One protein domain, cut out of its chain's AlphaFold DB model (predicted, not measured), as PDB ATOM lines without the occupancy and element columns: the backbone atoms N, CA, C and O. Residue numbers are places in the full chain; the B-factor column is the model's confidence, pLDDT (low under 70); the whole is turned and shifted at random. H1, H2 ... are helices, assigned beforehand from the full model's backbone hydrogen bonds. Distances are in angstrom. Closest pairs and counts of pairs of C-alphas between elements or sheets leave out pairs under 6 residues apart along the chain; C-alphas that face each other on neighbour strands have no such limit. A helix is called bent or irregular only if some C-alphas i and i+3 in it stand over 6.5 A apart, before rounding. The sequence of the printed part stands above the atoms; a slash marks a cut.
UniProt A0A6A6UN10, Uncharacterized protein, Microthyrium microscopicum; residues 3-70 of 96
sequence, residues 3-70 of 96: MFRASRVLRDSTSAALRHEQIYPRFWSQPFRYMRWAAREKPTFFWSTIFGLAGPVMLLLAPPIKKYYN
ATOM      1  N   MET A   3     303.939 232.457 301.995       60.50
ATOM      2  CA  MET A   3     303.194 231.290 301.499       60.50
ATOM      3  C   MET A   3     303.056 231.240 299.962       60.50
ATOM      4  O   MET A   3     302.894 230.170 299.384       60.50
ATOM      5  N   PHE A   4     303.171 232.383 299.274       62.62
ATOM      6  CA  PHE A   4     302.950 232.482 297.820       62.62
ATOM      7  C   PHE A   4     304.145 232.011 296.971       62.62
ATOM      8  O   PHE A   4     304.000 231.733 295.782       62.62
ATOM      9  N   ARG A   5     305.343 231.921 297.567       64.69
ATOM     10  CA  ARG A   5     306.567 231.495 296.869       64.69
ATOM     11  C   ARG A   5     306.722 229.972 296.866       64.69
ATOM     12  O   ARG A   5     307.130 229.417 295.853       64.69
ATOM     13  N   ALA A   6     306.314 229.299 297.946       60.66
ATOM     14  CA  ALA A   6     306.338 227.838 298.048       60.66
ATOM     15  C   ALA A   6     305.328 227.162 297.101       60.66
ATOM     16  O   ALA A   6     305.644 226.164 296.458       60.66
ATOM     17  N   SER A   7     304.134 227.742 296.940       62.62
ATOM     18  CA  SER A   7     303.091 227.189 296.063       62.62
ATOM     19  C   SER A   7     303.412 227.297 294.567       62.62
ATOM     20  O   SER A   7     302.924 226.486 293.781       62.62
ATOM     21  N   ARG A   8     304.250 228.260 294.157       67.88
ATOM     22  CA  ARG A   8     304.702 228.403 292.763       67.88
ATOM     23  C   ARG A   8     305.734 227.329 292.402       67.88
ATOM     24  O   ARG A   8     305.576 226.652 291.397       67.88
ATOM     25  N   VAL A   9     306.691 227.077 293.296       68.31
ATOM     26  CA  VAL A   9     307.726 226.042 293.115       68.31
ATOM     27  C   VAL A   9     307.119 224.633 293.032       68.31
ATOM     28  O   VAL A   9     307.501 223.845 292.169       68.31
ATOM     29  N   LEU A  10     306.116 224.324 293.865       64.25
ATOM     30  CA  LEU A  10     305.424 223.027 293.810       64.25
ATOM     31  C   LEU A  10     304.580 222.853 292.533       64.25
ATOM     32  O   LEU A  10     304.484 221.741 292.008       64.25
ATOM     33  N   ARG A  11     304.011 223.941 291.995       66.00
ATOM     34  CA  ARG A  11     303.261 223.948 290.724       66.00
ATOM     35  C   ARG A  11     304.176 223.737 289.514       66.00
ATOM     36  O   ARG A  11     303.798 223.049 288.564       66.00
ATOM     37  N   ASP A  12     305.384 224.283 289.558       69.69
ATOM     38  CA  ASP A  12     306.364 224.144 288.478       69.69
ATOM     39  C   ASP A  12     306.966 222.723 288.444       69.69
ATOM     40  O   ASP A  12     307.163 222.150 287.372       69.69
ATOM     41  N   SER A  13     307.151 222.092 289.611       62.50
ATOM     42  CA  SER A  13     307.629 220.703 289.720       62.50
ATOM     43  C   SER A  13     306.590 219.669 289.256       62.50
ATOM     44  O   SER A  13     306.904 218.788 288.451       62.50
ATOM     45  N   THR A  14     305.325 219.815 289.668       63.59
ATOM     46  CA  THR A  14     304.231 218.937 289.202       63.59
ATOM     47  C   THR A  14     303.968 219.088 287.704       63.59
ATOM     48  O   THR A  14     303.698 218.108 287.014       63.59
ATOM     49  N   SER A  15     304.100 220.296 287.153       62.75
ATOM     50  CA  SER A  15     303.853 220.536 285.729       62.75
ATOM     51  C   SER A  15     304.960 220.036 284.793       62.75
ATOM     52  O   SER A  15     304.658 219.788 283.624       62.75
ATOM     53  N   ALA A  16     306.198 219.850 285.265       67.19
ATOM     54  CA  ALA A  16     307.256 219.166 284.516       67.19
ATOM     55  C   ALA A  16     307.036 217.643 284.498       67.19
ATOM     56  O   ALA A  16     307.015 217.051 283.422       67.19
ATOM     57  N   ALA A  17     306.743 217.032 285.652       66.50
ATOM     58  CA  ALA A  17     306.442 215.601 285.768       66.50
ATOM     59  C   ALA A  17     305.272 215.168 284.857       66.50
ATOM     60  O   ALA A  17     305.397 214.229 284.072       66.50
ATOM     61  N   LEU A  18     304.187 215.949 284.841       64.50
ATOM     62  CA  LEU A  18     303.019 215.707 283.985       64.50
ATOM     63  C   LEU A  18     303.291 215.877 282.479       64.50
ATOM     64  O   LEU A  18     302.440 215.530 281.662       64.50
ATOM     65  N   ARG A  19     304.424 216.456 282.061       63.84
ATOM     66  CA  ARG A  19     304.800 216.501 280.634       63.84
ATOM     67  C   ARG A  19     305.398 215.180 280.169       63.84
ATOM     68  O   ARG A  19     305.213 214.839 279.008       63.84
ATOM     69  N   HIS A  20     306.085 214.464 281.055       60.34
ATOM     70  CA  HIS A  20     306.751 213.204 280.729       60.34
ATOM     71  C   HIS A  20     305.763 212.029 280.641       60.34
ATOM     72  O   HIS A  20     305.963 211.133 279.833       60.34
ATOM     73  N   GLU A  21     304.656 212.071 281.389       67.75
ATOM     74  CA  GLU A  21     303.598 211.045 281.333       67.75
ATOM     75  C   GLU A  21     302.636 211.199 280.139       67.75
ATOM     76  O   GLU A  21     301.871 210.292 279.809       67.75
ATOM     77  N   GLN A  22     302.646 212.349 279.463       68.38
ATOM     78  CA  GLN A  22     301.735 212.634 278.355       68.38
ATOM     79  C   GLN A  22     302.314 212.100 277.041       68.38
ATOM     80  O   GLN A  22     302.915 212.830 276.256       68.38
ATOM     81  N   ILE A  23     302.092 210.809 276.794       73.75
ATOM     82  CA  ILE A  23     302.494 210.103 275.563       73.75
ATOM     83  C   ILE A  23     301.714 210.628 274.332       73.75
ATOM     84  O   ILE A  23     302.138 210.452 273.190       73.75
ATOM     85  N   TYR A  24     300.592 211.330 274.544       82.56
ATOM     86  CA  TYR A  24     299.746 211.905 273.497       82.56
ATOM     87  C   TYR A  24     299.856 213.441 273.411       82.56
ATOM     88  O   TYR A  24     299.992 214.128 274.427       82.56
ATOM     89  N   PRO A  25     299.770 214.024 272.198       87.31
ATOM     90  CA  PRO A  25     299.762 215.474 272.018       87.31
ATOM     91  C   PRO A  25     298.563 216.122 272.729       87.31
ATOM     92  O   PRO A  25     297.466 215.575 272.767       87.31
ATOM     93  N   ARG A  26     298.746 217.328 273.266       87.62
ATOM     94  CA  ARG A  26     297.669 218.085 273.919       87.62
ATOM     95  C   ARG A  26     296.810 218.818 272.884       87.62
ATOM     96  O   ARG A  26     297.344 219.571 272.068       87.62
ATOM     97  N   PHE A  27     295.488 218.669 272.982       86.50
ATOM     98  CA  PHE A  27     294.523 219.301 272.074       86.50
ATOM     99  C   PHE A  27     294.629 220.835 272.068       86.50
ATOM    100  O   PHE A  27     294.872 221.430 271.023       86.50
ATOM    101  N   TRP A  28     294.544 221.471 273.241       88.25
ATOM    102  CA  TRP A  28     294.484 222.936 273.363       88.25
ATOM    103  C   TRP A  28     295.789 223.675 273.052       88.25
ATOM    104  O   TRP A  28     295.764 224.878 272.828       88.25
ATOM    105  N   SER A  29     296.931 222.984 273.019       90.56
ATOM    106  CA  SER A  29     298.210 223.605 272.646       90.56
ATOM    107  C   SER A  29     298.637 223.293 271.215       90.56
ATOM    108  O   SER A  29     299.383 224.063 270.623       90.56
ATOM    109  N   GLN A  30     298.253 222.129 270.677       91.75
ATOM    110  CA  GLN A  30     298.709 221.648 269.367       91.75
ATOM    111  C   GLN A  30     297.579 220.897 268.639       91.75
ATOM    112  O   GLN A  30     297.706 219.694 268.378       91.75
ATOM    113  N   PRO A  31     296.479 221.580 268.274       92.50
ATOM    114  CA  PRO A  31     295.271 220.926 267.769       92.50
ATOM    115  C   PRO A  31     295.523 220.147 266.471       92.50
ATOM    116  O   PRO A  31     295.141 218.985 266.365       92.50
ATOM    117  N   PHE A  32     296.264 220.714 265.513       93.75
ATOM    118  CA  PHE A  32     296.600 220.021 264.261       93.75
ATOM    119  C   PHE A  32     297.464 218.775 264.480       93.75
ATOM    120  O   PHE A  32     297.267 217.747 263.827       93.75
ATOM    121  N   ARG A  33     298.407 218.830 265.431       91.62
ATOM    122  CA  ARG A  33     299.235 217.667 265.775       91.62
ATOM    123  C   ARG A  33     298.399 216.589 266.463       91.62
ATOM    124  O   ARG A  33     298.599 215.414 266.160       91.62
ATOM    125  N   TYR A  34     297.458 216.987 267.323       93.12
ATOM    126  CA  TYR A  34     296.512 216.076 267.960       93.12
ATOM    127  C   TYR A  34     295.614 215.378 266.946       93.12
ATOM    128  O   TYR A  34     295.576 214.154 266.945       93.12
ATOM    129  N   MET A  35     294.977 216.115 266.034       93.44
ATOM    130  CA  MET A  35     294.123 215.519 264.997       93.44
ATOM    131  C   MET A  35     294.898 214.517 264.137       93.44
ATOM    132  O   MET A  35     294.430 213.409 263.892       93.44
ATOM    133  N   ARG A  36     296.132 214.859 263.746       93.88
ATOM    134  CA  ARG A  36     296.996 213.968 262.963       93.88
ATOM    135  C   ARG A  36     297.387 212.687 263.717       93.88
ATOM    136  O   ARG A  36     297.559 211.649 263.085       93.88
ATOM    137  N   TRP A  37     297.575 212.760 265.034       94.31
ATOM    138  CA  TRP A  37     297.818 211.587 265.883       94.31
ATOM    139  C   TRP A  37     296.538 210.763 266.070       94.31
ATOM    140  O   TRP A  37     296.555 209.559 265.830       94.31
ATOM    141  N   ALA A  38     295.419 211.419 266.392       94.12
ATOM    142  CA  ALA A  38     294.123 210.787 266.621       94.12
ATOM    143  C   ALA A  38     293.629 210.012 265.389       94.12
ATOM    144  O   ALA A  38     293.122 208.904 265.536       94.12
ATOM    145  N   ALA A  39     293.856 210.540 264.183       95.00
ATOM    146  CA  ALA A  39     293.494 209.879 262.931       95.00
ATOM    147  C   ALA A  39     294.220 208.540 262.693       95.00
ATOM    148  O   ALA A  39     293.664 207.672 262.024       95.00
ATOM    149  N   ARG A  40     295.448 208.371 263.212       94.69
ATOM    150  CA  ARG A  40     296.247 207.142 263.046       94.69
ATOM    151  C   ARG A  40     296.108 206.175 264.216       94.69
ATOM    152  O   ARG A  40     295.934 204.989 263.989       94.69
ATOM    153  N   GLU A  41     296.183 206.685 265.443       94.81
ATOM    154  CA  GLU A  41     296.187 205.855 266.655       94.81
ATOM    155  C   GLU A  41     294.778 205.391 267.043       94.81
ATOM    156  O   GLU A  41     294.584 204.305 267.581       94.81
ATOM    157  N   LYS A  42     293.770 206.236 266.788       91.75
ATOM    158  CA  LYS A  42     292.378 206.017 267.204       91.75
ATOM    159  C   LYS A  42     291.404 206.293 266.051       91.75
ATOM    160  O   LYS A  42     290.518 207.146 266.189       91.75
ATOM    161  N   PRO A  43     291.530 205.573 264.919       95.00
ATOM    162  CA  PRO A  43     290.789 205.882 263.699       95.00
ATOM    163  C   PRO A  43     289.271 205.837 263.905       95.00
ATOM    164  O   PRO A  43     288.565 206.718 263.421       95.00
ATOM    165  N   THR A  44     288.766 204.871 264.677       96.81
ATOM    166  CA  THR A  44     287.324 204.684 264.893       96.81
ATOM    167  C   THR A  44     286.655 205.916 265.493       96.81
ATOM    168  O   THR A  44     285.626 206.353 264.993       96.81
ATOM    169  N   PHE A  45     287.241 206.508 266.537       94.81
ATOM    170  CA  PHE A  45     286.669 207.677 267.212       94.81
ATOM    171  C   PHE A  45     286.815 208.957 266.387       94.81
ATOM    172  O   PHE A  45     285.924 209.808 266.379       94.81
ATOM    173  N   PHE A  46     287.947 209.101 265.699       95.56
ATOM    174  CA  PHE A  46     288.226 210.285 264.900       95.56
ATOM    175  C   PHE A  46     287.270 210.383 263.705       95.56
ATOM    176  O   PHE A  46     286.581 211.391 263.536       95.56
ATOM    177  N   TRP A  47     287.171 209.315 262.911       96.19
ATOM    178  CA  TRP A  47     286.352 209.317 261.702       96.19
ATOM    179  C   TRP A  47     284.854 209.264 261.991       96.19
ATOM    180  O   TRP A  47     284.096 209.929 261.289       96.19
ATOM    181  N   SER A  48     284.409 208.563 263.042       96.31
ATOM    182  CA  SER A  48     282.987 208.560 263.417       96.31
ATOM    183  C   SER A  48     282.487 209.961 263.769       96.31
ATOM    184  O   SER A  48     281.408 210.356 263.335       96.31
ATOM    185  N   THR A  49     283.302 210.744 264.477       95.94
ATOM    186  CA  THR A  49     282.967 212.126 264.833       95.94
ATOM    187  C   THR A  49     282.912 213.017 263.592       95.94
ATOM    188  O   THR A  49     281.975 213.795 263.437       95.94
ATOM    189  N   ILE A  50     283.879 212.884 262.677       96.81
ATOM    190  CA  ILE A  50     283.908 213.675 261.436       96.81
ATOM    191  C   ILE A  50     282.695 213.369 260.562       96.81
ATOM    192  O   ILE A  50     282.014 214.295 260.127       96.81
ATOM    193  N   PHE A  51     282.391 212.092 260.325       96.75
ATOM    194  CA  PHE A  51     281.238 211.717 259.507       96.75
ATOM    195  C   PHE A  51     279.909 212.047 260.191       96.75
ATOM    196  O   PHE A  51     278.981 212.501 259.525       96.75
ATOM    197  N   GLY A  52     279.836 211.913 261.518       96.69
ATOM    198  CA  GLY A  52     278.681 212.350 262.299       96.69
ATOM    199  C   GLY A  52     278.426 213.855 262.185       96.69
ATOM    200  O   GLY A  52     277.279 214.270 262.046       96.69
ATOM    201  N   LEU A  53     279.482 214.676 262.175       97.56
ATOM    202  CA  LEU A  53     279.376 216.129 262.000       97.56
ATOM    203  C   LEU A  53     279.158 216.552 260.541       97.56
ATOM    204  O   LEU A  53     278.538 217.588 260.299       97.56
ATOM    205  N   ALA A  54     279.617 215.765 259.567       97.31
ATOM    206  CA  ALA A  54     279.464 216.084 258.149       97.31
ATOM    207  C   ALA A  54     277.988 216.215 257.728       97.31
ATOM    208  O   ALA A  54     277.661 217.095 256.934       97.31
ATOM    209  N   GLY A  55     277.085 215.403 258.288       95.69
ATOM    210  CA  GLY A  55     275.648 215.467 257.994       95.69
ATOM    211  C   GLY A  55     274.999 216.807 258.384       95.69
ATOM    212  O   GLY A  55     274.480 217.503 257.508       95.69
ATOM    213  N   PRO A  56     275.054 217.215 259.667       96.81
ATOM    214  CA  PRO A  56     274.547 218.512 260.117       96.81
ATOM    215  C   PRO A  56     275.186 219.699 259.392       96.81
ATOM    216  O   PRO A  56     274.492 220.649 259.031       96.81
ATOM    217  N   VAL A  57     276.495 219.636 259.123       97.50
ATOM    218  CA  VAL A  57     277.194 220.670 258.347       97.50
ATOM    219  C   VAL A  57     276.619 220.763 256.933       97.50
ATOM    220  O   VAL A  57     276.338 221.861 256.455       97.50
ATOM    221  N   MET A  58     276.369 219.627 256.278       96.88
ATOM    222  CA  MET A  58     275.784 219.607 254.940       96.88
ATOM    223  C   MET A  58     274.347 220.135 254.923       96.88
ATOM    224  O   MET A  58     273.982 220.826 253.979       96.88
ATOM    225  N   LEU A  59     273.540 219.893 255.962       96.12
ATOM    226  CA  LEU A  59     272.193 220.474 256.064       96.12
ATOM    227  C   LEU A  59     272.219 222.007 256.090       96.12
ATOM    228  O   LEU A  59     271.354 222.645 255.495       96.12
ATOM    229  N   LEU A  60     273.220 222.597 256.745       96.38
ATOM    230  CA  LEU A  60     273.397 224.049 256.797       96.38
ATOM    231  C   LEU A  60     273.976 224.616 255.494       96.38
ATOM    232  O   LEU A  60     273.596 225.710 255.075       96.38
ATOM    233  N   LEU A  61     274.878 223.881 254.839       96.06
ATOM    234  CA  LEU A  61     275.551 224.327 253.616       96.06
ATOM    235  C   LEU A  61     274.759 224.043 252.332       96.06
ATOM    236  O   LEU A  61     274.906 224.771 251.351       96.06
ATOM    237  N   ALA A  62     273.893 223.031 252.305       93.69
ATOM    238  CA  ALA A  62     273.156 222.659 251.100       93.69
ATOM    239  C   ALA A  62     272.215 223.771 250.582       93.69
ATOM    240  O   ALA A  62     272.242 224.027 249.376       93.69
ATOM    241  N   PRO A  63     271.431 224.489 251.417       92.38
ATOM    242  CA  PRO A  63     270.567 225.573 250.943       92.38
ATOM    243  C   PRO A  63     271.303 226.742 250.261       92.38
ATOM    244  O   PRO A  63     270.882 227.126 249.168       92.38
ATOM    245  N   PRO A  64     272.382 227.333 250.825       92.75
ATOM    246  CA  PRO A  64     273.102 228.406 250.140       92.75
ATOM    247  C   PRO A  64     273.791 227.916 248.862       92.75
ATOM    248  O   PRO A  64     273.751 228.621 247.855       92.75
ATOM    249  N   ILE A  65     274.342 226.696 248.854       94.50
ATOM    250  CA  ILE A  65     274.936 226.093 247.649       94.50
ATOM    251  C   ILE A  65     273.876 225.941 246.549       94.50
ATOM    252  O   ILE A  65     274.107 226.322 245.404       94.50
ATOM    253  N   LYS A  66     272.679 225.453 246.894       94.12
ATOM    254  CA  LYS A  66     271.565 225.310 245.948       94.12
ATOM    255  C   LYS A  66     271.162 226.648 245.316       94.12
ATOM    256  O   LYS A  66     270.962 226.715 244.102       94.12
ATOM    257  N   LYS A  67     271.085 227.709 246.130       92.31
ATOM    258  CA  LYS A  67     270.776 229.073 245.671       92.31
ATOM    259  C   LYS A  67     271.857 229.630 244.747       92.31
ATOM    260  O   LYS A  67     271.518 230.248 243.747       92.31
ATOM    261  N   TYR A  68     273.133 229.367 245.035       94.25
ATOM    262  CA  TYR A  68     274.249 229.796 244.185       94.25
ATOM    263  C   TYR A  68     274.161 229.217 242.766       94.25
ATOM    264  O   TYR A  68     274.385 229.923 241.788       94.25
ATOM    265  N   TYR A  69     273.759 227.950 242.645       95.56
ATOM    266  CA  TYR A  69     273.570 227.295 241.349       95.56
ATOM    267  C   TYR A  69     272.207 227.577 240.691       95.56
ATOM    268  O   TYR A  69     271.903 226.970 239.668       95.56
ATOM    269  N   ASN A  70     271.377 228.467 241.255       91.00
ATOM    270  CA  ASN A  70     270.013 228.756 240.785       91.00
ATOM    271  C   ASN A  70     269.156 227.493 240.566       91.00
ATOM    272  O   ASN A  70     268.267 227.462 239.712       91.00
TER     273      ASN A  70
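What this domain is: This is residues 3 to 70 of the 96 residues of an uncharacterized protein of Microthyrium microscopicum (UniProt A0A6A6UN10). Three helices form an open zigzag in which two arms stick out, made by residues 3 to 23, of which 3 to 20 belong to H1, and by residues 48 to 70, of which 48 to 68 belong to H3. The short helix H2 lies between the arms and makes a V with the beginning of H3, while H1 is joined to H2 by the stretch of residues 21 to 30 and touches no helix. The printed part has 68 residues, with three named helices in the order H1, H2, H3 and no named strand; its class is all helix. It is extended, with a radius of gyration of the C-alphas of 20.9 A, and the C-alphas span 68 by 29 by 15 A, a rod in outline.

Where its parts are: H1 takes residues 3 to 20 and is 27.8 A long from first to last C-alpha, beginning at C-alpha 3 at (303.194, 231.290, 301.499). H2 takes residues 31 to 41 and is 15.1 A long, beginning at C-alpha 31 at (295.271, 220.926, 267.769). H3, the longest helix, takes residues 43 to 68, is 35.0 A long and ends at C-alpha 68 at (274.249, 229.796, 244.185). H3 has a kink of 46 degrees near residue 60 and is only just irregular: C-alphas 60 and 63 are 6.7 A apart.

How they stand to each other: H1 is apart from H2 and from H3. H2 and H3 touch, with 4 pairs of C-alphas within 8 A; H3 does so with residues 46 to 47 alone. The closest C-alphas of the two are those of Ala 39 and Phe 46, 5.6 A apart. Their lines stand at a steep tilt of 57 degrees and they run opposite ways, with centres 19.8 A apart. Of the O i to N i+4 backbone pairs, 10 of 14 in H1, 6 of 7 in H2 and 18 of 22 in H3 are within hydrogen-bond range.

The domain as a whole: The two C-alphas farthest apart are those of Met 3 and Asn 70, the first and last printed residues, at 69.2 A. The printed part has no cut. The link from H1 to H2, with 10 residues between them, is short, and the link from H2 to H3, with 1 residue between them, is tight; no link is long. The mean pLDDT of the printed part is 85.0, and residues 3 to 22 are under 70. The mean pLDDT is 64 for H1, 94 for H2 and 96 for H3.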